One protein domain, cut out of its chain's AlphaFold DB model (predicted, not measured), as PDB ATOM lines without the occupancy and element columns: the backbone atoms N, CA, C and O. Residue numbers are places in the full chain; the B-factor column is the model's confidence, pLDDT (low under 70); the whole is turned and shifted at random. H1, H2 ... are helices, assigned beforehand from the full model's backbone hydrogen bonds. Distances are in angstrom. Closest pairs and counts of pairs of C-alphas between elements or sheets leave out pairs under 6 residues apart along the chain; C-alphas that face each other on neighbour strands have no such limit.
ATOM      1  N   GLN A 346      33.130   9.243  61.331       63.06
ATOM      2  CA  GLN A 346      32.623  10.268  62.242       63.06
ATOM      3  C   GLN A 346      31.093  10.267  62.211       63.06
ATOM      4  O   GLN A 346      30.495  10.396  61.145       63.06
ATOM      5  N   VAL A 347      30.455  10.141  63.378       64.69
ATOM      6  CA  VAL A 347      29.011  10.349  63.524       64.69
ATOM      7  C   VAL A 347      28.793  11.821  63.880       64.69
ATOM      8  O   VAL A 347      29.175  12.230  64.981       64.69
ATOM      9  N   PRO A 348      28.201  12.636  62.987       68.75
ATOM     10  CA  PRO A 348      28.001  14.055  63.258       68.75
ATOM     11  C   PRO A 348      27.178  14.264  64.534       68.75
ATOM     12  O   PRO A 348      26.089  13.709  64.673       68.75
ATOM     13  N   GLY A 349      27.705  15.063  65.465       73.56
ATOM     14  CA  GLY A 349      27.022  15.429  66.712       73.56
ATOM     15  C   GLY A 349      27.044  14.381  67.834       73.56
ATOM     16  O   GLY A 349      26.405  14.613  68.856       73.56
ATOM     17  N   ASP A 350      27.759  13.256  67.684       81.50
ATOM     18  CA  ASP A 350      27.844  12.205  68.712       81.50
ATOM     19  C   ASP A 350      29.275  11.643  68.843       81.50
ATOM     20  O   ASP A 350      29.647  10.600  68.283       81.50
ATOM     21  N   GLU A 351      30.109  12.368  69.592       79.69
ATOM     22  CA  GLU A 351      31.507  12.003  69.854       79.69
ATOM     23  C   GLU A 351      31.627  10.675  70.611       79.69
ATOM     24  O   GLU A 351      32.506   9.864  70.315       79.69
ATOM     25  N   ALA A 352      30.711  10.402  71.545       82.88
ATOM     26  CA  ALA A 352      30.716   9.174  72.332       82.88
ATOM     27  C   ALA A 352      30.455   7.942  71.453       82.88
ATOM     28  O   ALA A 352      31.141   6.920  71.574       82.88
ATOM     29  N   ARG A 353      29.493   8.032  70.528       83.44
ATOM     30  CA  ARG A 353      29.211   6.959  69.569       83.44
ATOM     31  C   ARG A 353      30.323   6.790  68.545       83.44
ATOM     32  O   ARG A 353      30.639   5.647  68.210       83.44
ATOM     33  N   THR A 354      30.930   7.887  68.095       81.00
ATOM     34  CA  THR A 354      32.115   7.853  67.226       81.00
ATOM     35  C   THR A 354      33.252   7.103  67.918       81.00
ATOM     36  O   THR A 354      33.735   6.104  67.394       81.00
ATOM     37  N   LEU A 355      33.588   7.482  69.157       82.69
ATOM     38  CA  LEU A 355      34.625   6.824  69.952       82.69
ATOM     39  C   LEU A 355      34.339   5.330  70.163       82.69
ATOM     40  O   LEU A 355      35.240   4.499  70.040       82.69
ATOM     41  N   LYS A 356      33.083   4.968  70.458       85.69
ATOM     42  CA  LYS A 356      32.677   3.566  70.630       85.69
ATOM     43  C   LYS A 356      32.872   2.750  69.349       85.69
ATOM     44  O   LYS A 356      33.379   1.634  69.425       85.69
ATOM     45  N   ARG A 357      32.485   3.291  68.187       83.50
ATOM     46  CA  ARG A 357      32.677   2.632  66.884       83.50
ATOM     47  C   ARG A 357      34.155   2.464  66.550       83.50
ATOM     48  O   ARG A 357      34.551   1.365  66.178       83.50
ATOM     49  N   THR A 358      34.964   3.501  66.770       83.00
ATOM     50  CA  THR A 358      36.419   3.439  66.584       83.00
ATOM     51  C   THR A 358      37.040   2.319  67.405       83.00
ATOM     52  O   THR A 358      37.820   1.535  66.877       83.00
ATOM     53  N   ARG A 359      36.673   2.206  68.689       85.94
ATOM     54  CA  ARG A 359      37.187   1.142  69.562       85.94
ATOM     55  C   ARG A 359      36.823  -0.246  69.044       85.94
ATOM     56  O   ARG A 359      37.714  -1.071  68.910       85.94
ATOM     57  N   GLN A 360      35.557  -0.462  68.683       87.62
ATOM     58  CA  GLN A 360      35.112  -1.749  68.143       87.62
ATOM     59  C   GLN A 360      35.875  -2.131  66.869       87.62
ATOM     60  O   GLN A 360      36.337  -3.255  66.730       87.62
ATOM     61  N   GLN A 361      36.042  -1.181  65.951       85.56
ATOM     62  CA  GLN A 361      36.746  -1.419  64.698       85.56
ATOM     63  C   GLN A 361      38.231  -1.728  64.921       85.56
ATOM     64  O   GLN A 361      38.777  -2.608  64.260       85.56
ATOM     65  N   LEU A 362      38.882  -1.041  65.866       87.69
ATOM     66  CA  LEU A 362      40.254  -1.360  66.259       87.69
ATOM     67  C   LEU A 362      40.350  -2.748  66.894       87.69
ATOM     68  O   LEU A 362      41.280  -3.470  66.559       87.69
ATOM     69  N   ASP A 363      39.387  -3.145  67.732       90.06
ATOM     70  CA  ASP A 363      39.340  -4.486  68.328       90.06
ATOM     71  C   ASP A 363      39.207  -5.583  67.262       90.06
ATOM     72  O   ASP A 363      39.915  -6.590  67.311       90.06
ATOM     73  N   ASP A 364      38.350  -5.374  66.260       89.81
ATOM     74  CA  ASP A 364      38.147  -6.333  65.173       89.81
ATOM     75  C   ASP A 364      39.418  -6.485  64.311       89.81
ATOM     76  O   ASP A 364      39.824  -7.601  63.966       89.81
ATOM     77  N   VAL A 365      40.081  -5.364  63.990       91.31
ATOM     78  CA  VAL A 365      41.335  -5.343  63.218       91.31
ATOM     79  C   VAL A 365      42.485  -5.951  64.030       91.31
ATOM     80  O   VAL A 365      43.227  -6.788  63.512       91.31
ATOM     81  N   GLU A 366      42.619  -5.587  65.306       92.62
ATOM     82  CA  GLU A 366      43.614  -6.144  66.229       92.62
ATOM     83  C   GLU A 366      43.442  -7.657  66.366       92.62
ATOM     84  O   GLU A 366      44.416  -8.401  66.249       92.62
ATOM     85  N   GLY A 367      42.203  -8.133  66.508       94.12
ATOM     86  CA  GLY A 367      41.886  -9.555  66.564       94.12
ATOM     87  C   GLY A 367      42.359 -10.324  65.326       94.12
ATOM     88  O   GLY A 367      42.901 -11.422  65.459       94.12
ATOM     89  N   ALA A 368      42.208  -9.753  64.126       93.44
ATOM     90  CA  ALA A 368      42.673 -10.380  62.888       93.44
ATOM     91  C   ALA A 368      44.212 -10.461  62.814       93.44
ATOM     92  O   ALA A 368      44.766 -11.530  62.535       93.44
ATOM     93  N   TRP A 369      44.923  -9.378  63.144       94.88
ATOM     94  CA  TRP A 369      46.392  -9.382  63.184       94.88
ATOM     95  C   TRP A 369      46.954 -10.267  64.304       94.88
ATOM     96  O   TRP A 369      47.964 -10.946  64.110       94.88
ATOM     97  N   ALA A 370      46.283 -10.338  65.455       95.06
ATOM     98  CA  ALA A 370      46.657 -11.221  66.554       95.06
ATOM     99  C   ALA A 370      46.529 -12.703  66.166       95.06
ATOM    100  O   ALA A 370      47.421 -13.492  66.486       95.06
ATOM    101  N   ARG A 371      45.484 -13.087  65.413       94.19
ATOM    102  CA  ARG A 371      45.369 -14.441  64.837       94.19
ATOM    103  C   ARG A 371      46.538 -14.756  63.903       94.19
ATOM    104  O   ARG A 371      47.114 -15.840  63.997       94.19
ATOM    105  N   LEU A 372      46.928 -13.810  63.046       94.38
ATOM    106  CA  LEU A 372      48.093 -13.979  62.174       94.38
ATOM    107  C   LEU A 372      49.379 -14.181  62.983       94.38
ATOM    108  O   LEU A 372      50.136 -15.108  62.699       94.38
ATOM    109  N   LYS A 373      49.612 -13.367  64.018       93.75
ATOM    110  CA  LYS A 373      50.761 -13.523  64.920       93.75
ATOM    111  C   LYS A 373      50.763 -14.893  65.606       93.75
ATOM    112  O   LYS A 373      51.792 -15.565  65.633       93.75
ATOM    113  N   ALA A 374      49.604 -15.341  66.087       92.62
ATOM    114  CA  ALA A 374      49.435 -16.635  66.748       92.62
ATOM    115  C   ALA A 374      49.673 -17.841  65.821       92.62
ATOM    116  O   ALA A 374      49.989 -18.922  66.310       92.62
ATOM    117  N   SER A 375      49.589 -17.668  64.493       88.69
ATOM    118  CA  SER A 375      49.923 -18.731  63.531       88.69
ATOM    119  C   SER A 375      51.393 -19.173  63.588       88.69
ATOM    120  O   SER A 375      51.732 -20.229  63.058       88.69
ATOM    121  N   GLY A 376      52.277 -18.367  64.194       83.31
ATOM    122  CA  GLY A 376      53.701 -18.682  64.340       83.31
ATOM    123  C   GLY A 376      54.494 -18.653  63.029       83.31
ATOM    124  O   GLY A 376      55.624 -19.135  62.980       83.31
ATOM    125  N   SER A 377      53.928 -18.107  61.948       84.00
ATOM    126  CA  SER A 377      54.611 -18.029  60.654       84.00
ATOM    127  C   SER A 377      55.814 -17.087  60.711       84.00
ATOM    128  O   SER A 377      55.643 -15.881  60.864       84.00
ATOM    129  N   GLY A 378      57.023 -17.608  60.484       81.88
ATOM    130  CA  GLY A 378      58.241 -16.788  60.444       81.88
ATOM    131  C   GLY A 378      58.230 -15.693  59.368       81.88
ATOM    132  O   GLY A 378      58.834 -14.645  59.565       81.88
ATOM    133  N   PHE A 379      57.499 -15.901  58.266       87.62
ATOM    134  CA  PHE A 379      57.362 -14.904  57.198       87.62
ATOM    135  C   PHE A 379      56.346 -13.807  57.548       87.62
ATOM    136  O   PHE A 379      56.628 -12.632  57.346       87.62
ATOM    137  N   HIS A 380      55.185 -14.164  58.108       91.69
ATOM    138  CA  HIS A 380      54.084 -13.210  58.299       91.69
ATOM    139  C   HIS A 380      54.035 -12.571  59.692       91.69
ATOM    140  O   HIS A 380      53.510 -11.468  59.833       91.69
ATOM    141  N   ALA A 381      54.575 -13.229  60.724       92.00
ATOM    142  CA  ALA A 381      54.544 -12.718  62.094       92.00
ATOM    143  C   ALA A 381      55.175 -11.318  62.245       92.00
ATOM    144  O   ALA A 381      54.565 -10.493  62.922       92.00
ATOM    145  N   PRO A 382      56.296 -10.973  61.572       94.75
ATOM    146  CA  PRO A 382      56.844  -9.617  61.645       94.75
ATOM    147  C   PRO A 382      55.899  -8.531  61.107       94.75
ATOM    148  O   PRO A 382      55.892  -7.411  61.608       94.75
ATOM    149  N   LEU A 383      55.073  -8.854  60.103       94.62
ATOM    150  CA  LEU A 383      54.060  -7.924  59.592       94.62
ATOM    151  C   LEU A 383      52.916  -7.735  60.591       94.62
ATOM    152  O   LEU A 383      52.393  -6.631  60.719       94.62
ATOM    153  N   ALA A 384      52.551  -8.798  61.314       94.94
ATOM    154  CA  ALA A 384      51.587  -8.702  62.401       94.94
ATOM    155  C   ALA A 384      52.127  -7.853  63.557       94.94
ATOM    156  O   ALA A 384      51.408  -6.984  64.036       94.94
ATOM    157  N   ASP A 385      53.390  -8.037  63.957       95.56
ATOM    158  CA  ASP A 385      54.039  -7.198  64.974       95.56
ATOM    159  C   ASP A 385      54.035  -5.718  64.576       95.56
ATOM    160  O   ASP A 385      53.719  -4.863  65.400       95.56
ATOM    161  N   TRP A 386      54.313  -5.410  63.304       95.00
ATOM    162  CA  TRP A 386      54.235  -4.038  62.806       95.00
ATOM    163  C   TRP A 386      52.836  -3.447  62.998       95.00
ATOM    164  O   TRP A 386      52.687  -2.389  63.612       95.00
ATOM    165  N   ARG A 387      51.803  -4.125  62.490       94.38
ATOM    166  CA  ARG A 387      50.432  -3.603  62.527       94.38
ATOM    167  C   ARG A 387      49.860  -3.547  63.937       94.38
ATOM    168  O   ARG A 387      49.179  -2.583  64.265       94.38
ATOM    169  N   LEU A 388      50.176  -4.523  64.788       95.00
ATOM    170  CA  LEU A 388      49.796  -4.509  66.202       95.00
ATOM    171  C   LEU A 388      50.504  -3.382  66.968       95.00
ATOM    172  O   LEU A 388      49.866  -2.727  67.787       95.00
ATOM    173  N   GLY A 389      51.775  -3.098  66.669       94.88
ATOM    174  CA  GLY A 389      52.490  -1.948  67.231       94.88
ATOM    175  C   GLY A 389      51.854  -0.614  66.825       94.88
ATOM    176  O   GLY A 389      51.614   0.243  67.670       94.88
ATOM    177  N   GLU A 390      51.497  -0.458  65.548       93.44
ATOM    178  CA  GLU A 390      50.792   0.734  65.051       93.44
ATOM    179  C   GLU A 390      49.405   0.906  65.706       93.44
ATOM    180  O   GLU A 390      49.041   2.012  66.117       93.44
ATOM    181  N   LEU A 391      48.639  -0.183  65.857       92.25
ATOM    182  CA  LEU A 391      47.349  -0.188  66.560       92.25
ATOM    183  C   LEU A 391      47.500   0.187  68.037       92.25
ATOM    184  O   LEU A 391      46.705   0.976  68.549       92.25
ATOM    185  N   ALA A 392      48.529  -0.331  68.710       92.38
ATOM    186  CA  ALA A 392      48.805  -0.025  70.108       92.38
ATOM    187  C   ALA A 392      49.097   1.470  70.320       92.38
ATOM    188  O   ALA A 392      48.557   2.060  71.256       92.38
ATOM    189  N   LEU A 393      49.851   2.115  69.419       92.56
ATOM    190  CA  LEU A 393      50.077   3.568  69.469       92.56
ATOM    191  C   LEU A 393      48.776   4.364  69.322       92.56
ATOM    192  O   LEU A 393      48.517   5.276  70.102       92.56
ATOM    193  N   ARG A 394      47.922   3.991  68.360       89.62
ATOM    194  CA  ARG A 394      46.610   4.634  68.158       89.62
ATOM    195  C   ARG A 394      45.692   4.465  69.367       89.62
ATOM    196  O   ARG A 394      44.899   5.352  69.674       89.62
ATOM    197  N   ARG A 395      45.771   3.308  70.028       88.25
ATOM    198  CA  ARG A 395      44.956   2.952  71.195       88.25
ATOM    199  C   ARG A 395      45.395   3.678  72.456       88.25
ATOM    200  O   ARG A 395      44.531   4.101  73.225       88.25
ATOM    201  N   ALA A 396      46.701   3.863  72.633       87.38
ATOM    202  CA  ALA A 396      47.262   4.587  73.767       87.38
ATOM    203  C   ALA A 396      46.676   5.998  73.887       87.38
ATOM    204  O   ALA A 396      46.434   6.477  74.986       87.38
ATOM    205  N   THR A 397      46.364   6.639  72.763       82.06
ATOM    206  CA  THR A 397      45.875   8.022  72.737       82.06
ATOM    207  C   THR A 397      44.355   8.147  72.610       82.06
ATOM    208  O   THR A 397      43.831   9.252  72.481       82.06
ATOM    209  N   LEU A 398      43.613   7.032  72.657       82.94
ATOM    210  CA  LEU A 398      42.160   7.026  72.482       82.94
ATOM    211  C   LEU A 398      41.392   7.294  73.786       82.94
ATOM    212  O   LEU A 398      41.139   6.396  74.601       82.94
ATOM    213  N   GLY A 399      40.880   8.519  73.902       74.38
ATOM    214  CA  GLY A 399      40.064   8.983  75.025       74.38
ATOM    215  C   GLY A 399      40.904   9.516  76.188       74.38
ATOM    216  O   GLY A 399      42.114   9.685  76.074       74.38
ATOM    217  N   GLN A 400      40.259   9.805  77.319       70.75
ATOM    218  CA  GLN A 400      40.960  10.297  78.505       70.75
ATOM    219  C   GLN A 400      41.657   9.138  79.229       70.75
ATOM    220  O   GLN A 400      41.012   8.348  79.916       70.75
ATOM    221  N   GLN A 401      42.971   9.035  79.038       79.12
ATOM    222  CA  GLN A 401      43.868   8.153  79.783       79.12
ATOM    223  C   GLN A 401      44.900   8.989  80.549       79.12
ATOM    224  O   GLN A 401      45.253  10.094  80.124       79.12
ATOM    225  N   ASP A 402      45.365   8.442  81.671       90.62
ATOM    226  CA  ASP A 402      46.458   9.009  82.462       90.62
ATOM    227  C   ASP A 402      47.790   8.961  81.689       90.62
ATOM    228  O   ASP A 402      48.026   8.046  80.894       90.62
ATOM    229  N   ASP A 403      48.660   9.939  81.938       93.38
ATOM    230  CA  ASP A 403      49.956  10.108  81.274       93.38
ATOM    231  C   ASP A 403      50.832   8.861  81.444       93.38
ATOM    232  O   ASP A 403      51.417   8.377  80.475       93.38
ATOM    233  N   GLU A 404      50.875   8.279  82.647       93.25
ATOM    234  CA  GLU A 404      51.671   7.077  82.923       93.25
ATOM    235  C   GLU A 404      51.190   5.869  82.098       93.25
ATOM    236  O   GLU A 404      51.993   5.106  81.550       93.25
ATOM    237  N   ALA A 405      49.871   5.714  81.951       92.19
ATOM    238  CA  ALA A 405      49.280   4.635  81.168       92.19
ATOM    239  C   ALA A 405      49.581   4.784  79.669       92.19
ATOM    240  O   ALA A 405      49.901   3.786  79.014       92.19
ATOM    241  N   ILE A 406      49.522   6.015  79.145       93.44
ATOM    242  CA  ILE A 406      49.880   6.337  77.756       93.44
ATOM    243  C   ILE A 406      51.342   5.966  77.503       93.44
ATOM    244  O   ILE A 406      51.632   5.197  76.587       93.44
ATOM    245  N   LEU A 407      52.260   6.457  78.341       95.00
ATOM    246  CA  LEU A 407      53.697   6.227  78.176       95.00
ATOM    247  C   LEU A 407      54.049   4.736  78.222       95.00
ATOM    248  O   LEU A 407      54.807   4.251  77.381       95.00
ATOM    249  N   LYS A 408      53.441   3.977  79.141       94.25
ATOM    250  CA  LYS A 408      53.640   2.525  79.235       94.25
ATOM    251  C   LYS A 408      53.182   1.788  77.973       94.25
ATOM    252  O   LYS A 408      53.863   0.865  77.526       94.25
ATOM    253  N   GLN A 409      52.037   2.170  77.405       92.88
ATOM    254  CA  GLN A 409      51.530   1.561  76.171       92.88
ATOM    255  C   GLN A 409      52.395   1.930  74.961       92.88
ATOM    256  O   GLN A 409      52.711   1.054  74.158       92.88
ATOM    257  N   VAL A 410      52.831   3.189  74.860       95.50
ATOM    258  CA  VAL A 410      53.732   3.649  73.792       95.50
ATOM    259  C   VAL A 410      55.075   2.924  73.850       95.50
ATOM    260  O   VAL A 410      55.532   2.436  72.821       95.50
ATOM    261  N   ALA A 411      55.667   2.758  75.035       95.25
ATOM    262  CA  ALA A 411      56.912   2.007  75.198       95.25
ATOM    263  C   ALA A 411      56.763   0.531  74.779       95.25
ATOM    264  O   ALA A 411      57.625  -0.022  74.097       95.25
ATOM    265  N   ALA A 412      55.645  -0.114  75.131       94.88
ATOM    266  CA  ALA A 412      55.366  -1.483  74.698       94.88
ATOM    267  C   ALA A 412      55.173  -1.590  73.173       94.88
ATOM    268  O   ALA A 412      55.616  -2.561  72.555       94.88
ATOM    269  N   ALA A 413      54.529  -0.592  72.561       95.75
ATOM    270  CA  ALA A 413      54.355  -0.517  71.117       95.75
ATOM    271  C   ALA A 413      55.691  -0.304  70.387       95.75
ATOM    272  O   ALA A 413      55.946  -0.959  69.378       95.75
ATOM    273  N   GLU A 414      56.568   0.549  70.920       96.56
ATOM    274  CA  GLU A 414      57.914   0.785  70.393       96.56
ATOM    275  C   GLU A 414      58.743  -0.509  70.360       96.56
ATOM    276  O   GLU A 414      59.304  -0.858  69.321       96.56
ATOM    277  N   GLU A 415      58.761  -1.282  71.450       96.00
ATOM    278  CA  GLU A 415      59.461  -2.575  71.489       96.00
ATOM    279  C   GLU A 415      58.886  -3.584  70.480       96.00
ATOM    280  O   GLU A 415      59.628  -4.323  69.821       96.00
ATOM    281  N   MET A 416      57.564  -3.582  70.282       95.38
ATOM    282  CA  MET A 416      56.924  -4.412  69.261       95.38
ATOM    283  C   MET A 416      57.341  -4.002  67.842       95.38
ATOM    284  O   MET A 416      57.633  -4.865  67.013       95.38
ATOM    285  N   LEU A 417      57.442  -2.700  67.566       97.38
ATOM    286  CA  LEU A 417      57.911  -2.174  66.282       97.38
ATOM    287  C   LEU A 417      59.396  -2.493  66.037       97.38
ATOM    288  O   LEU A 417      59.761  -2.845  64.914       97.38
ATOM    289  N   LYS A 418      60.250  -2.461  67.071       96.94
ATOM    290  CA  LYS A 418      61.653  -2.913  66.973       96.94
ATOM    291  C   LYS A 418      61.739  -4.400  66.626       96.94
ATOM    292  O   LYS A 418      62.523  -4.787  65.755       96.94
ATOM    293  N   SER A 419      60.910  -5.238  67.257       95.38
ATOM    294  CA  SER A 419      60.777  -6.659  66.896       95.38
ATOM    295  C   SER A 419      60.355  -6.823  65.433       95.38
ATOM    296  O   SER A 419      60.991  -7.576  64.687       95.38
ATOM    297  N   ALA A 420      59.348  -6.061  64.994       96.88
ATOM    298  CA  ALA A 420      58.859  -6.075  63.620       96.88
ATOM    299  C   ALA A 420      59.951  -5.700  62.610       96.88
ATOM    300  O   ALA A 420      60.166  -6.440  61.651       96.88
ATOM    301  N   SER A 421      60.688  -4.607  62.841       96.88
ATOM    302  CA  SER A 421      61.790  -4.163  61.972       96.88
ATOM    303  C   SER A 421      62.837  -5.267  61.798       96.88
ATOM    304  O   SER A 421      63.140  -5.689  60.679       96.88
ATOM    305  N   ASN A 422      63.311  -5.840  62.908       95.94
ATOM    306  CA  ASN A 422      64.282  -6.933  62.884       95.94
ATOM    307  C   ASN A 422      63.742  -8.180  62.166       95.94
ATOM    308  O   ASN A 422      64.464  -8.826  61.402       95.94
ATOM    309  N   GLY A 423      62.473  -8.528  62.391       95.62
ATOM    310  CA  GLY A 423      61.818  -9.658  61.739       95.62
ATOM    311  C   GLY A 423      61.676  -9.468  60.227       95.62
ATOM    312  O   GLY A 423      62.052 -10.354  59.461       95.62
ATOM    313  N   ILE A 424      61.213  -8.297  59.778       95.94
ATOM    314  CA  ILE A 424      61.078  -7.965  58.351       95.94
ATOM    315  C   ILE A 424      62.457  -7.978  57.672       95.94
ATOM    316  O   ILE A 424      62.579  -8.446  56.539       95.94
ATOM    317  N   ALA A 425      63.514  -7.526  58.357       94.56
ATOM    318  CA  ALA A 425      64.874  -7.531  57.816       94.56
ATOM    319  C   ALA A 425      65.354  -8.955  57.516       94.56
ATOM    320  O   ALA A 425      65.920  -9.202  56.449       94.56
ATOM    321  N   ARG A 426      65.078  -9.899  58.427       94.56
ATOM    322  CA  ARG A 426      65.380 -11.326  58.235       94.56
ATOM    323  C   ARG A 426      64.602 -11.902  57.057       94.56
ATOM    324  O   ARG A 426      65.212 -12.493  56.176       94.56
ATOM    325  N   VAL A 427      63.297 -11.636  56.973       92.88
ATOM    326  CA  VAL A 427      62.464 -12.109  55.852       92.88
ATOM    327  C   VAL A 427      62.980 -11.583  54.508       92.88
ATOM    328  O   VAL A 427      63.106 -12.341  53.548       92.88
ATOM    329  N   LEU A 428      63.340 -10.300  54.421       92.44
ATOM    330  CA  LEU A 428      63.920  -9.724  53.203       92.44
ATOM    331  C   LEU A 428      65.269 -10.359  52.832       92.44
ATOM    332  O   LEU A 428      65.553 -10.517  51.639       92.44
ATOM    333  N   ALA A 429      66.091 -10.717  53.822       91.19
ATOM    334  CA  ALA A 429      67.343 -11.436  53.602       91.19
ATOM    335  C   ALA A 429      67.088 -12.859  53.080       91.19
ATOM    336  O   ALA A 429      67.690 -13.250  52.078       91.19
ATOM    337  N   ASP A 430      66.140 -13.583  53.674       89.44
ATOM    338  CA  ASP A 430      65.750 -14.932  53.251       89.44
ATOM    339  C   ASP A 430      65.208 -14.936  51.816       89.44
ATOM    340  O   ASP A 430      65.656 -15.729  50.983       89.44
ATOM    341  N   ILE A 431      64.326 -13.985  51.478       87.62
ATOM    342  CA  ILE A 431      63.828 -13.794  50.107       87.62
ATOM    343  C   ILE A 431      64.991 -13.514  49.147       87.62
ATOM    344  O   ILE A 431      65.027 -14.049  48.040       87.62
ATOM    345  N   ALA A 432      65.971 -12.695  49.539       86.25
ATOM    346  CA  ALA A 432      67.126 -12.398  48.692       86.25
ATOM    347  C   ALA A 432      68.033 -13.623  48.464       86.25
ATOM    348  O   ALA A 432      68.596 -13.767  47.375       86.25
ATOM    349  N   ILE A 433      68.173 -14.505  49.458       85.56
ATOM    350  CA  ILE A 433      68.900 -15.775  49.327       85.56
ATOM    351  C   ILE A 433      68.152 -16.701  48.363       85.56
ATOM    352  O   ILE A 433      68.749 -17.191  47.401       85.56
ATOM    353  N   GLN A 434      66.842 -16.875  48.555       80.88
ATOM    354  CA  GLN A 434      65.993 -17.677  47.667       80.88
ATOM    355  C   GLN A 434      66.015 -17.149  46.223       80.88
ATOM    356  O   GLN A 434      66.176 -17.920  45.277       80.88
ATOM    357  N   ASP A 435      65.948 -15.826  46.048       80.31
ATOM    358  CA  ASP A 435      66.052 -15.157  44.750       80.31
ATOM    359  C   ASP A 435      67.360 -15.502  44.022       80.31
ATOM    360  O   ASP A 435      67.354 -15.651  42.799       80.31
ATOM    361  N   ARG A 436      68.487 -15.606  44.743       79.50
ATOM    362  CA  ARG A 436      69.800 -15.940  44.163       79.50
ATOM    363  C   ARG A 436      69.891 -17.406  43.755       79.50
ATOM    364  O   ARG A 436      70.408 -17.682  42.676       79.50
ATOM    365  N   LEU A 437      69.377 -18.311  44.586       75.81
ATOM    366  CA  LEU A 437      69.379 -19.752  44.313       75.81
ATOM    367  C   LEU A 437      68.517 -20.106  43.093       75.81
ATOM    368  O   LEU A 437      68.877 -20.984  42.315       75.81
ATOM    369  N   ASN A 438      67.423 -19.373  42.878       66.38
ATOM    370  CA  ASN A 438      66.425 -19.689  41.856       66.38
ATOM    371  C   ASN A 438      66.636 -18.992  40.500       66.38
ATOM    372  O   ASN A 438      65.803 -19.146  39.608       66.38
ATOM    373  N   LEU A 449      52.972 -14.334  48.868       80.19
ATOM    374  CA  LEU A 449      51.982 -13.405  49.370       80.19
ATOM    375  C   LEU A 449      52.356 -13.154  50.833       80.19
ATOM    376  O   LEU A 449      52.378 -14.131  51.584       80.19
ATOM    377  N   PRO A 450      52.710 -11.925  51.237       86.69
ATOM    378  CA  PRO A 450      52.839 -10.704  50.423       86.69
ATOM    379  C   PRO A 450      54.108 -10.691  49.567       86.69
ATOM    380  O   PRO A 450      55.035 -11.476  49.805       86.69
ATOM    381  N   SER A 451      54.188  -9.772  48.603       87.00
ATOM    382  CA  SER A 451      55.371  -9.647  47.755       87.00
ATOM    383  C   SER A 451      56.589  -9.123  48.522       87.00
ATOM    384  O   SER A 451      56.500  -8.514  49.589       87.00
ATOM    385  N   LYS A 452      57.772  -9.282  47.920       88.62
ATOM    386  CA  LYS A 452      59.010  -8.654  48.401       88.62
ATOM    387  C   LYS A 452      58.890  -7.132  48.526       88.62
ATOM    388  O   LYS A 452      59.486  -6.550  49.433       88.62
ATOM    389  N   ASP A 453      58.163  -6.492  47.617       87.94
ATOM    390  CA  ASP A 453      57.996  -5.043  47.616       87.94
ATOM    391  C   ASP A 453      57.076  -4.595  48.753       87.94
ATOM    392  O   ASP A 453      57.383  -3.595  49.403       87.94
ATOM    393  N   TYR A 454      56.076  -5.401  49.120       90.38
ATOM    394  CA  TYR A 454      55.304  -5.186  50.345       90.38
ATOM    395  C   TYR A 454      56.192  -5.196  51.590       90.38
ATOM    396  O   TYR A 454      56.122  -4.279  52.402       90.38
ATOM    397  N   TYR A 455      57.095  -6.175  51.731       92.69
ATOM    398  CA  TYR A 455      58.036  -6.197  52.861       92.69
ATOM    399  C   TYR A 455      58.993  -4.994  52.859       92.69
ATOM    400  O   TYR A 455      59.356  -4.501  53.925       92.69
ATOM    401  N   ARG A 456      59.399  -4.485  51.688       91.62
ATOM    402  CA  ARG A 456      60.212  -3.258  51.595       91.62
ATOM    403  C   ARG A 456      59.436  -2.022  52.041       91.62
ATOM    404  O   ARG A 456      59.984  -1.205  52.779       91.62
ATOM    405  N   GLN A 457      58.178  -1.897  51.627       91.69
ATOM    406  CA  GLN A 457      57.296  -0.809  52.056       91.69
ATOM    407  C   GLN A 457      57.002  -0.889  53.558       91.69
ATOM    408  O   GLN A 457      57.075   0.126  54.252       91.69
ATOM    409  N   ALA A 458      56.751  -2.094  54.074       93.38
ATOM    410  CA  ALA A 458      56.578  -2.353  55.499       93.38
ATOM    411  C   ALA A 458      57.827  -1.958  56.298       93.38
ATOM    412  O   ALA A 458      57.718  -1.241  57.287       93.38
ATOM    413  N   MET A 459      59.018  -2.349  55.831       95.44
ATOM    414  CA  MET A 459      60.293  -1.975  56.448       95.44
ATOM    415  C   MET A 459      60.465  -0.456  56.534       95.44
ATOM    416  O   MET A 459      60.796   0.070  57.594       95.44
ATOM    417  N   LEU A 460      60.236   0.255  55.425       93.56
ATOM    418  CA  LEU A 460      60.335   1.714  55.400       93.56
ATOM    419  C   LEU A 460      59.339   2.351  56.378       93.56
ATOM    420  O   LEU A 460      59.707   3.256  57.122       93.56
ATOM    421  N   SER A 461      58.105   1.845  56.408       93.31
ATOM    422  CA  SER A 461      57.039   2.355  57.276       93.31
ATOM    423  C   SER A 461      57.355   2.149  58.760       93.31
ATOM    424  O   SER A 461      57.257   3.095  59.538       93.31
ATOM    425  N   VAL A 462      57.795   0.945  59.149       95.88
ATOM    426  CA  VAL A 462      58.213   0.635  60.527       95.88
ATOM    427  C   VAL A 462      59.393   1.506  60.944       95.88
ATOM    428  O   VAL A 462      59.357   2.108  62.013       95.88
ATOM    429  N   ASN A 463      60.427   1.604  60.105       95.38
ATOM    430  CA  ASN A 463      61.630   2.357  60.453       95.38
ATOM    431  C   ASN A 463      61.363   3.859  60.537       95.38
ATOM    432  O   ASN A 463      61.921   4.512  61.410       95.38
ATOM    433  N   ARG A 464      60.496   4.412  59.678       94.31
ATOM    434  CA  ARG A 464      60.062   5.812  59.784       94.31
ATOM    435  C   ARG A 464      59.289   6.062  61.078       94.31
ATOM    436  O   ARG A 464      59.513   7.077  61.724       94.31
ATOM    437  N   LEU A 465      58.421   5.139  61.490       94.81
ATOM    438  CA  LEU A 465      57.674   5.271  62.742       94.81
ATOM    439  C   LEU A 465      58.582   5.164  63.978       94.81
ATOM    440  O   LEU A 465      58.471   5.987  64.880       94.81
ATOM    441  N   LEU A 466      59.515   4.205  63.996       96.06
ATOM    442  CA  LEU A 466      60.542   4.102  65.041       96.06
ATOM    443  C   LEU A 466      61.416   5.355  65.103       96.06
ATOM    444  O   LEU A 466      61.681   5.867  66.185       96.06
ATOM    445  N   TRP A 467      61.803   5.889  63.945       93.75
ATOM    446  CA  TRP A 467      62.568   7.127  63.854       93.75
ATOM    447  C   TRP A 467      61.842   8.301  64.519       93.75
ATOM    448  O   TRP A 467      62.443   9.000  65.333       93.75
ATOM    449  N   LEU A 468      60.543   8.470  64.241       93.88
ATOM    450  CA  LEU A 468      59.716   9.490  64.888       93.88
ATOM    451  C   LEU A 468      59.625   9.277  66.405       93.88
ATOM    452  O   LEU A 468      59.772  10.242  67.152       93.88
ATOM    453  N   LEU A 469      59.417   8.036  66.862       94.88
ATOM    454  CA  LEU A 469      59.339   7.699  68.289       94.88
ATOM    455  C   LEU A 469      60.636   8.046  69.033       94.88
ATOM    456  O   LEU A 469      60.601   8.719  70.066       94.88
ATOM    457  N   GLU A 470      61.775   7.609  68.495       93.81
ATOM    458  CA  GLU A 470      63.084   7.727  69.138       93.81
ATOM    459  C   GLU A 470      63.606   9.169  69.122       93.81
ATOM    460  O   GLU A 470      64.064   9.675  70.150       93.81
ATOM    461  N   LYS A 471      63.521   9.859  67.976       92.88
ATOM    462  CA  LYS A 471      64.048  11.228  67.841       92.88
ATOM    463  C   LYS A 471      63.256  12.253  68.628       92.88
ATOM    464  O   LYS A 471      63.855  13.165  69.193       92.88
ATOM    465  N   ASN A 472      61.953  12.034  68.760       93.25
ATOM    466  CA  ASN A 472      61.063  12.942  69.475       93.25
ATOM    467  C   ASN A 472      60.784  12.507  70.916       93.25
ATOM    468  O   ASN A 472      59.978  13.147  71.592       93.25
ATOM    469  N   LYS A 473      61.468  11.454  71.398       94.25
ATOM    470  CA  LYS A 473      61.346  10.894  72.757       94.25
ATOM    471  C   LYS A 473      59.892  10.627  73.154       94.25
ATOM    472  O   LYS A 473      59.482  10.874  74.286       94.25
ATOM    473  N   VAL A 474      59.110  10.102  72.218       94.69
ATOM    474  CA  VAL A 474      57.654   9.970  72.353       94.69
ATOM    475  C   VAL A 474      57.269   9.043  73.513       94.69
ATOM    476  O   VAL A 474      56.297   9.301  74.214       94.69
ATOM    477  N   ALA A 475      58.068   8.010  73.791       93.50
ATOM    478  CA  ALA A 475      57.868   7.117  74.937       93.50
ATOM    479  C   ALA A 475      58.217   7.744  76.307       93.50
ATOM    480  O   ALA A 475      58.057   7.090  77.334       93.50
ATOM    481  N   GLN A 476      58.709   8.987  76.338       95.00
ATOM    482  CA  GLN A 476      59.101   9.710  77.558       95.00
ATOM    483  C   GLN A 476      58.279  10.989  77.781       95.00
ATOM    484  O   GLN A 476      58.302  11.535  78.882       95.00
ATOM    485  N   ASP A 477      57.552  11.465  76.766       94.88
ATOM    486  CA  ASP A 477      56.725  12.671  76.831       94.88
ATOM    487  C   ASP A 477      55.279  12.366  76.421       94.88
ATOM    488  O   ASP A 477      54.977  12.094  75.258       94.88
ATOM    489  N   ALA A 478      54.357  12.458  77.384       93.81
ATOM    490  CA  ALA A 478      52.944  12.169  77.167       93.81
ATOM    491  C   ALA A 478      52.283  13.156  76.186       93.81
ATOM    492  O   ALA A 478      51.296  12.805  75.535       93.81
ATOM    493  N   ARG A 479      52.806  14.384  76.048       93.81
ATOM    494  CA  ARG A 479      52.313  15.354  75.056       93.81
ATOM    495  C   ARG A 479      52.710  14.930  73.649       93.81
ATOM    496  O   ARG A 479      51.843  14.866  72.784       93.81
ATOM    497  N   ALA A 480      53.976  14.561  73.447       94.62
ATOM    498  CA  ALA A 480      54.448  13.998  72.184       94.62
ATOM    499  C   ALA A 480      53.727  12.680  71.840       94.62
ATOM    500  O   ALA A 480      53.353  12.462  70.691       94.62
ATOM    501  N   ALA A 481      53.455  11.824  72.832       94.69
ATOM    502  CA  ALA A 481      52.673  10.602  72.645       94.69
ATOM    503  C   ALA A 481      51.266  10.885  72.111       94.69
ATOM    504  O   ALA A 481      50.866  10.298  71.105       94.69
ATOM    505  N   ARG A 482      50.535  11.817  72.739       92.88
ATOM    506  CA  ARG A 482      49.206  12.253  72.274       92.88
ATOM    507  C   ARG A 482      49.263  12.837  70.866       92.88
ATOM    508  O   ARG A 482      48.482  12.421  70.018       92.88
ATOM    509  N   ALA A 483      50.229  13.717  70.613       93.81
ATOM    510  CA  ALA A 483      50.462  14.323  69.310       93.81
ATOM    511  C   ALA A 483      50.684  13.272  68.205       93.81
ATOM    512  O   ALA A 483      50.053  13.338  67.149       93.81
ATOM    513  N   LEU A 484      51.524  12.257  68.452       94.69
ATOM    514  CA  LEU A 484      51.731  11.159  67.503       94.69
ATOM    515  C   LEU A 484      50.450  10.352  67.284       94.69
ATOM    516  O   LEU A 484      50.143   9.972  66.158       94.69
ATOM    517  N   GLY A 485      49.692  10.081  68.344       90.88
ATOM    518  CA  GLY A 485      48.418   9.386  68.220       90.88
ATOM    519  C   GLY A 485      47.407  10.145  67.368       90.88
ATOM    520  O   GLY A 485      46.807   9.549  66.475       90.88
ATOM    521  N   ASP A 486      47.254  11.454  67.590       90.00
ATOM    522  CA  ASP A 486      46.392  12.320  66.777       90.00
ATOM    523  C   ASP A 486      46.800  12.277  65.299       90.00
ATOM    524  O   ASP A 486      45.945  12.132  64.424       90.00
ATOM    525  N   TYR A 487      48.108  12.312  65.022       92.44
ATOM    526  CA  TYR A 487      48.646  12.144  63.672       92.44
ATOM    527  C   TYR A 487      48.272  10.790  63.056       92.44
ATOM    528  O   TYR A 487      47.779  10.744  61.930       92.44
ATOM    529  N   LEU A 488      48.439   9.687  63.793       91.38
ATOM    530  CA  LEU A 488      48.114   8.335  63.317       91.38
ATOM    531  C   LEU A 488      46.607   8.109  63.096       91.38
ATOM    532  O   LEU A 488      46.225   7.186  62.373       91.38
ATOM    533  N   HIS A 489      45.739   8.926  63.700       88.38
ATOM    534  CA  HIS A 489      44.292   8.903  63.445       88.38
ATOM    535  C   HIS A 489      43.891   9.667  62.175       88.38
ATOM    536  O   HIS A 489      42.787   9.453  61.661       88.38
ATOM    537  N   ILE A 490      44.766  10.510  61.617       89.56
ATOM    538  CA  ILE A 490      44.533  11.151  60.318       89.56
ATOM    539  C   ILE A 490      44.779  10.125  59.214       89.56
ATOM    540  O   ILE A 490      45.909   9.804  58.870       89.56
ATOM    541  N   ASN A 491      43.693   9.637  58.619       90.12
ATOM    542  CA  ASN A 491      43.759   8.694  57.511       90.12
ATOM    543  C   ASN A 491      43.881   9.426  56.165       90.12
ATOM    544  O   ASN A 491      42.881   9.981  55.698       90.12
ATOM    545  N   PRO A 492      45.054   9.400  55.504       89.56
ATOM    546  CA  PRO A 492      45.269  10.151  54.272       89.56
ATOM    547  C   PRO A 492      44.449   9.617  53.095       89.56
ATOM    548  O   PRO A 492      44.138  10.376  52.190       89.56
ATOM    549  N   TYR A 493      44.054   8.342  53.113       89.81
ATOM    550  CA  TYR A 493      43.299   7.729  52.015       89.81
ATOM    551  C   TYR A 493      41.792   7.964  52.121       89.81
ATOM    552  O   TYR A 493      41.076   7.762  51.149       89.81
ATOM    553  N   ALA A 494      41.300   8.385  53.287       88.12
ATOM    554  CA  ALA A 494      39.884   8.670  53.507       88.12
ATOM    555  C   ALA A 494      39.510  10.132  53.211       88.12
ATOM    556  O   ALA A 494      38.347  10.500  53.377       88.12
ATOM    557  N   LEU A 495      40.487  10.955  52.823       89.19
ATOM    558  CA  LEU A 495      40.361  12.399  52.672       89.19
ATOM    559  C   LEU A 495      40.738  12.815  51.255       89.19
ATOM    560  O   LEU A 495      41.627  12.227  50.636       89.19
ATOM    561  N   THR A 496      40.086  13.866  50.776       88.62
ATOM    562  CA  THR A 496      40.568  14.630  49.621       88.62
ATOM    563  C   THR A 496      41.920  15.264  49.933       88.62
ATOM    564  O   THR A 496      42.311  15.418  51.100       88.62
ATOM    565  N   ARG A 497      42.660  15.667  48.898       87.69
ATOM    566  CA  ARG A 497      43.979  16.276  49.110       87.69
ATOM    567  C   ARG A 497      43.908  17.587  49.897       87.69
ATOM    568  O   ARG A 497      44.739  17.817  50.772       87.69
ATOM    569  N   GLU A 498      42.886  18.394  49.626       88.31
ATOM    570  CA  GLU A 498      42.629  19.657  50.324       88.31
ATOM    571  C   GLU A 498      42.256  19.430  51.798       88.31
ATOM    572  O   GLU A 498      42.798  20.081  52.694       88.31
ATOM    573  N   GLU A 499      41.378  18.462  52.085       90.88
ATOM    574  CA  GLU A 499      41.020  18.110  53.463       90.88
ATOM    575  C   GLU A 499      42.219  17.578  54.250       90.88
ATOM    576  O   GLU A 499      42.364  17.896  55.435       90.88
ATOM    577  N   LEU A 500      43.073  16.770  53.610       92.12
ATOM    578  CA  LEU A 500      44.286  16.252  54.231       92.12
ATOM    579  C   LEU A 500      45.249  17.386  54.587       92.12
ATOM    580  O   LEU A 500      45.694  17.456  55.732       92.12
ATOM    581  N   GLU A 501      45.535  18.283  53.641       92.19
ATOM    582  CA  GLU A 501      46.389  19.453  53.871       92.19
ATOM    583  C   GLU A 501      45.859  20.287  55.044       92.19
ATOM    584  O   GLU A 501      46.582  20.551  56.006       92.19
ATOM    585  N   LYS A 502      44.561  20.612  55.038       93.06
ATOM    586  CA  LYS A 502      43.920  21.386  56.106       93.06
ATOM    587  C   LYS A 502      44.027  20.710  57.475       93.06
ATOM    588  O   LYS A 502      44.326  21.380  58.470       93.06
ATOM    589  N   LYS A 503      43.776  19.398  57.552       93.19
ATOM    590  CA  LYS A 503      43.884  18.644  58.811       93.19
ATOM    591  C   LYS A 503      45.319  18.601  59.325       93.19
ATOM    592  O   LYS A 503      45.518  18.796  60.520       93.19
ATOM    593  N   LEU A 504      46.303  18.405  58.448       94.94
ATOM    594  CA  LEU A 504      47.715  18.375  58.837       94.94
ATOM    595  C   LEU A 504      48.223  19.754  59.277       94.94
ATOM    596  O   LEU A 504      48.918  19.835  60.283       94.94
ATOM    597  N   CYS A 505      47.811  20.839  58.615       93.56
ATOM    598  CA  CYS A 505      48.111  22.202  59.066       93.56
ATOM    599  C   CYS A 505      47.510  22.490  60.449       93.56
ATOM    600  O   CYS A 505      48.188  23.021  61.324       93.56
ATOM    601  N   THR A 506      46.255  22.087  60.671       95.25
ATOM    602  CA  THR A 506      45.585  22.255  61.971       95.25
ATOM    603  C   THR A 506      46.303  21.462  63.066       95.25
ATOM    604  O   THR A 506      46.517  21.980  64.160       95.25
ATOM    605  N   LEU A 507      46.715  20.227  62.763       94.56
ATOM    606  CA  LEU A 507      47.487  19.386  63.674       94.56
ATOM    607  C   LEU A 507      48.850  20.013  64.004       94.56
ATOM    608  O   LEU A 507      49.229  20.068  65.173       94.56
ATOM    609  N   ALA A 508      49.563  20.513  62.993       93.88
ATOM    610  CA  ALA A 508      50.862  21.153  63.162       93.88
ATOM    611  C   ALA A 508      50.777  22.384  64.072       93.88
ATOM    612  O   ALA A 508      51.606  22.536  64.964       93.88
ATOM    613  N   SER A 509      49.750  23.224  63.906       94.06
ATOM    614  CA  SER A 509      49.519  24.374  64.788       94.06
ATOM    615  C   SER A 509      49.119  23.960  66.207       94.06
ATOM    616  O   SER A 509      49.574  24.566  67.173       94.06
ATOM    617  N   ALA A 510      48.281  22.929  66.356       94.12
ATOM    618  CA  ALA A 510      47.825  22.462  67.666       94.12
ATOM    619  C   ALA A 510      48.965  21.889  68.526       94.12
ATOM    620  O   ALA A 510      48.947  22.034  69.749       94.12
ATOM    621  N   HIS A 511      49.960  21.270  67.888       94.69
ATOM    622  CA  HIS A 511      51.067  20.576  68.552       94.69
ATOM    623  C   HIS A 511      52.433  21.230  68.304       94.69
ATOM    624  O   HIS A 511      53.463  20.583  68.490       94.69
ATOM    625  N   GLU A 512      52.466  22.514  67.933       92.06
ATOM    626  CA  GLU A 512      53.705  23.239  67.602       92.06
ATOM    627  C   GLU A 512      54.726  23.245  68.750       92.06
ATOM    628  O   GLU A 512      55.928  23.190  68.518       92.06
ATOM    629  N   ALA A 513      54.254  23.258  69.998       91.31
ATOM    630  CA  ALA A 513      55.109  23.240  71.185       91.31
ATOM    631  C   ALA A 513      55.651  21.843  71.552       91.31
ATOM    632  O   ALA A 513      56.356  21.706  72.553       91.31
ATOM    633  N   THR A 514      55.283  20.797  70.807       93.06
ATOM    634  CA  THR A 514      55.783  19.432  71.022       93.06
ATOM    635  C   THR A 514      57.031  19.178  70.184       93.06
ATOM    636  O   THR A 514      57.270  19.862  69.191       93.06
ATOM    637  N   SER A 515      57.802  18.147  70.533       91.31
ATOM    638  CA  SER A 515      58.937  17.700  69.714       91.31
ATOM    639  C   SER A 515      58.531  17.322  68.281       91.31
ATOM    640  O   SER A 515      59.332  17.480  67.373       91.31
ATOM    641  N   LEU A 516      57.275  16.916  68.059       92.81
ATOM    642  CA  LEU A 516      56.745  16.515  66.750       92.81
ATOM    643  C   LEU A 516      56.209  17.672  65.892       92.81
ATOM    644  O   LEU A 516      55.765  17.438  64.765       92.81
ATOM    645  N   GLY A 517      56.206  18.910  66.403       91.19
ATOM    646  CA  GLY A 517      55.601  20.056  65.716       91.19
ATOM    647  C   GLY A 517      56.130  20.240  64.289       91.19
ATOM    648  O   GLY A 517      55.348  20.388  63.346       91.19
ATOM    649  N   ASP A 518      57.447  20.142  64.104       90.88
ATOM    650  CA  ASP A 518      58.076  20.295  62.789       90.88
ATOM    651  C   ASP A 518      57.859  19.074  61.880       90.88
ATOM    652  O   ASP A 518      57.671  19.240  60.670       90.88
ATOM    653  N   ASN A 519      57.731  17.862  62.435       93.94
ATOM    654  CA  ASN A 519      57.336  16.683  61.658       93.94
ATOM    655  C   ASN A 519      55.923  16.833  61.077       93.94
ATOM    656  O   ASN A 519      55.658  16.383  59.961       93.94
ATOM    657  N   PHE A 520      55.002  17.477  61.799       94.88
ATOM    658  CA  PHE A 520      53.657  17.739  61.284       94.88
ATOM    659  C   PHE A 520      53.641  18.851  60.239       94.88
ATOM    660  O   PHE A 520      52.899  18.743  59.262       94.88
ATOM    661  N   LYS A 521      54.499  19.874  60.377       93.69
ATOM    662  CA  LYS A 521      54.727  20.867  59.311       93.69
ATOM    663  C   LYS A 521      55.264  20.193  58.046       93.69
ATOM    664  O   LYS A 521      54.793  20.493  56.952       93.69
ATOM    665  N   LEU A 522      56.180  19.233  58.186       94.19
ATOM    666  CA  LEU A 522      56.659  18.414  57.072       94.19
ATOM    667  C   LEU A 522      55.544  17.569  56.453       94.19
ATOM    668  O   LEU A 522      55.391  17.568  55.234       94.19
ATOM    669  N   ALA A 523      54.738  16.882  57.264       93.88
ATOM    670  CA  ALA A 523      53.610  16.105  56.757       93.88
ATOM    671  C   ALA A 523      52.622  16.987  55.973       93.88
ATOM    672  O   ALA A 523      52.193  16.607  54.882       93.88
ATOM    673  N   ALA A 524      52.310  18.182  56.487       93.81
ATOM    674  CA  ALA A 524      51.490  19.169  55.793       93.81
ATOM    675  C   ALA A 524      52.130  19.604  54.464       93.81
ATOM    676  O   ALA A 524      51.458  19.587  53.434       93.81
ATOM    677  N   ALA A 525      53.438  19.886  54.455       93.25
ATOM    678  CA  ALA A 525      54.164  20.242  53.240       93.25
ATOM    679  C   ALA A 525      54.105  19.140  52.172       93.25
ATOM    680  O   ALA A 525      53.891  19.421  50.993       93.25
ATOM    681  N   LEU A 526      54.220  17.870  52.568       92.31
ATOM    682  CA  LEU A 526      54.104  16.731  51.652       92.31
ATOM    683  C   LEU A 526      52.689  16.572  51.062       92.31
ATOM    684  O   LEU A 526      52.542  16.042  49.953       92.31
ATOM    685  N   ALA A 527      51.652  17.050  51.758       90.94
ATOM    686  CA  ALA A 527      50.276  17.025  51.266       90.94
ATOM    687  C   ALA A 527      50.012  18.077  50.170       90.94
ATOM    688  O   ALA A 527      49.247  17.782  49.243       90.94
ATOM    689  N   VAL A 528      50.705  19.227  50.209       91.00
ATOM    690  CA  VAL A 528      50.509  20.378  49.302       91.00
ATOM    691  C   VAL A 528      50.525  19.974  47.837       91.00
ATOM    692  O   VAL A 528      51.488  19.379  47.354       91.00
ATOM    693  N   THR A 529      49.472  20.324  47.104       85.44
ATOM    694  CA  THR A 529      49.277  19.898  45.708       85.44
ATOM    695  C   THR A 529      50.188  20.632  44.723       85.44
ATOM    696  O   THR A 529      50.708  20.020  43.784       85.44
ATOM    697  N   ASP A 530      50.404  21.933  44.936       90.12
ATOM    698  CA  ASP A 530      51.284  22.740  44.094       90.12
ATOM    699  C   ASP A 530      52.752  22.356  44.326       90.12
ATOM    700  O   ASP A 530      53.295  22.461  45.427       90.12
TER     701      ASP A 530
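This is residues 346 to 438 and 449 to 530 of the 612 residues of an uncharacterized protein of Planctomycetes bacterium (UniProt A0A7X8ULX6). Three helices, H2, H3 and H4, run up and down as a bundle that is only loosely closed between H2 and H4, and H1 packs on H2 on the side away from H3. H5 slants across one end of H2 and H3, and beyond it H6 and H7 form a helical hairpin; the last residues of H3, 433 to 438, stick out as a free tip. The printed part has 175 residues with seven named helices, H1 to H7 in order, and no named strand; the class is all helix. It is compact, with a radius of gyration of the C-alphas of 17.4 A and spans of 56 by 38 by 32 A.

Find C-alpha 351 at (31.507, 12.003, 69.854); from there H1 runs to residue 374, 33.9 A away. H2 holds residues 381 to 396 and measures 22.1 A. H3, the longest, runs 52.1 A from residue 403 to residue 438, where you find C-alpha 438 at (66.425, -19.689, 41.856). After the cut, look for H4 at residues 452 to 471, 28.3 A long, then H5 at 478 to 489, H6 at 497 to 510 and H7 at 517 to 527, ending at C-alpha 527 at (50.276, 17.025, 51.266).

Start at H1: it touches H2 as a hairpin, closest at the C-alphas of Lys 373 and Ala 381, 4.8 A apart, with a shallow tilt of 21 degrees, opposite ways. H2 is the hub, touching H1, H3, H4 and H5. H2, H3 and H4 are an up-and-down bundle, each running against the one before. H2 and H3 form a hairpin, closest at C-alphas 382 and 420, 4.5 A apart. H3 touches H4 with residues 414 to 431 alone, closest at C-alphas 421 and 459, 6.1 A apart. H2 and H4 only just touch, with 3 pairs of C-alphas within 8 A, the closest those of Trp 386 and Val 462 at 6.5 A. H5 touches H2 at a steep tilt of 65 degrees, closest at C-alphas 394 and 485, 5.1 A apart; it touches H3 too, closest at C-alphas 403 and 478, 5.5 A apart. H5 and H6, a hairpin, only just touch, with 3 pairs within 8 A, closest at C-alphas 487 and 507, 7.3 A apart. The hairpin of H6 and H7 comes closest at C-alphas 508 and 520, 4.8 A apart; H1 and H6 are apart. In H1, H2, H3, H4, H5, H6 and H7 every O i to N i+4 pair is within hydrogen-bond range.

The two C-alphas farthest apart, those of Gly 349 and Leu 437, are 59.4 A apart. Residues 439 to 448 are not printed, and C-alphas 438 and 449 stand 17.5 A apart across this cut. Of the links printed whole, none is long. Low confidence, under 70, is found at residues 346 to 348 and 438.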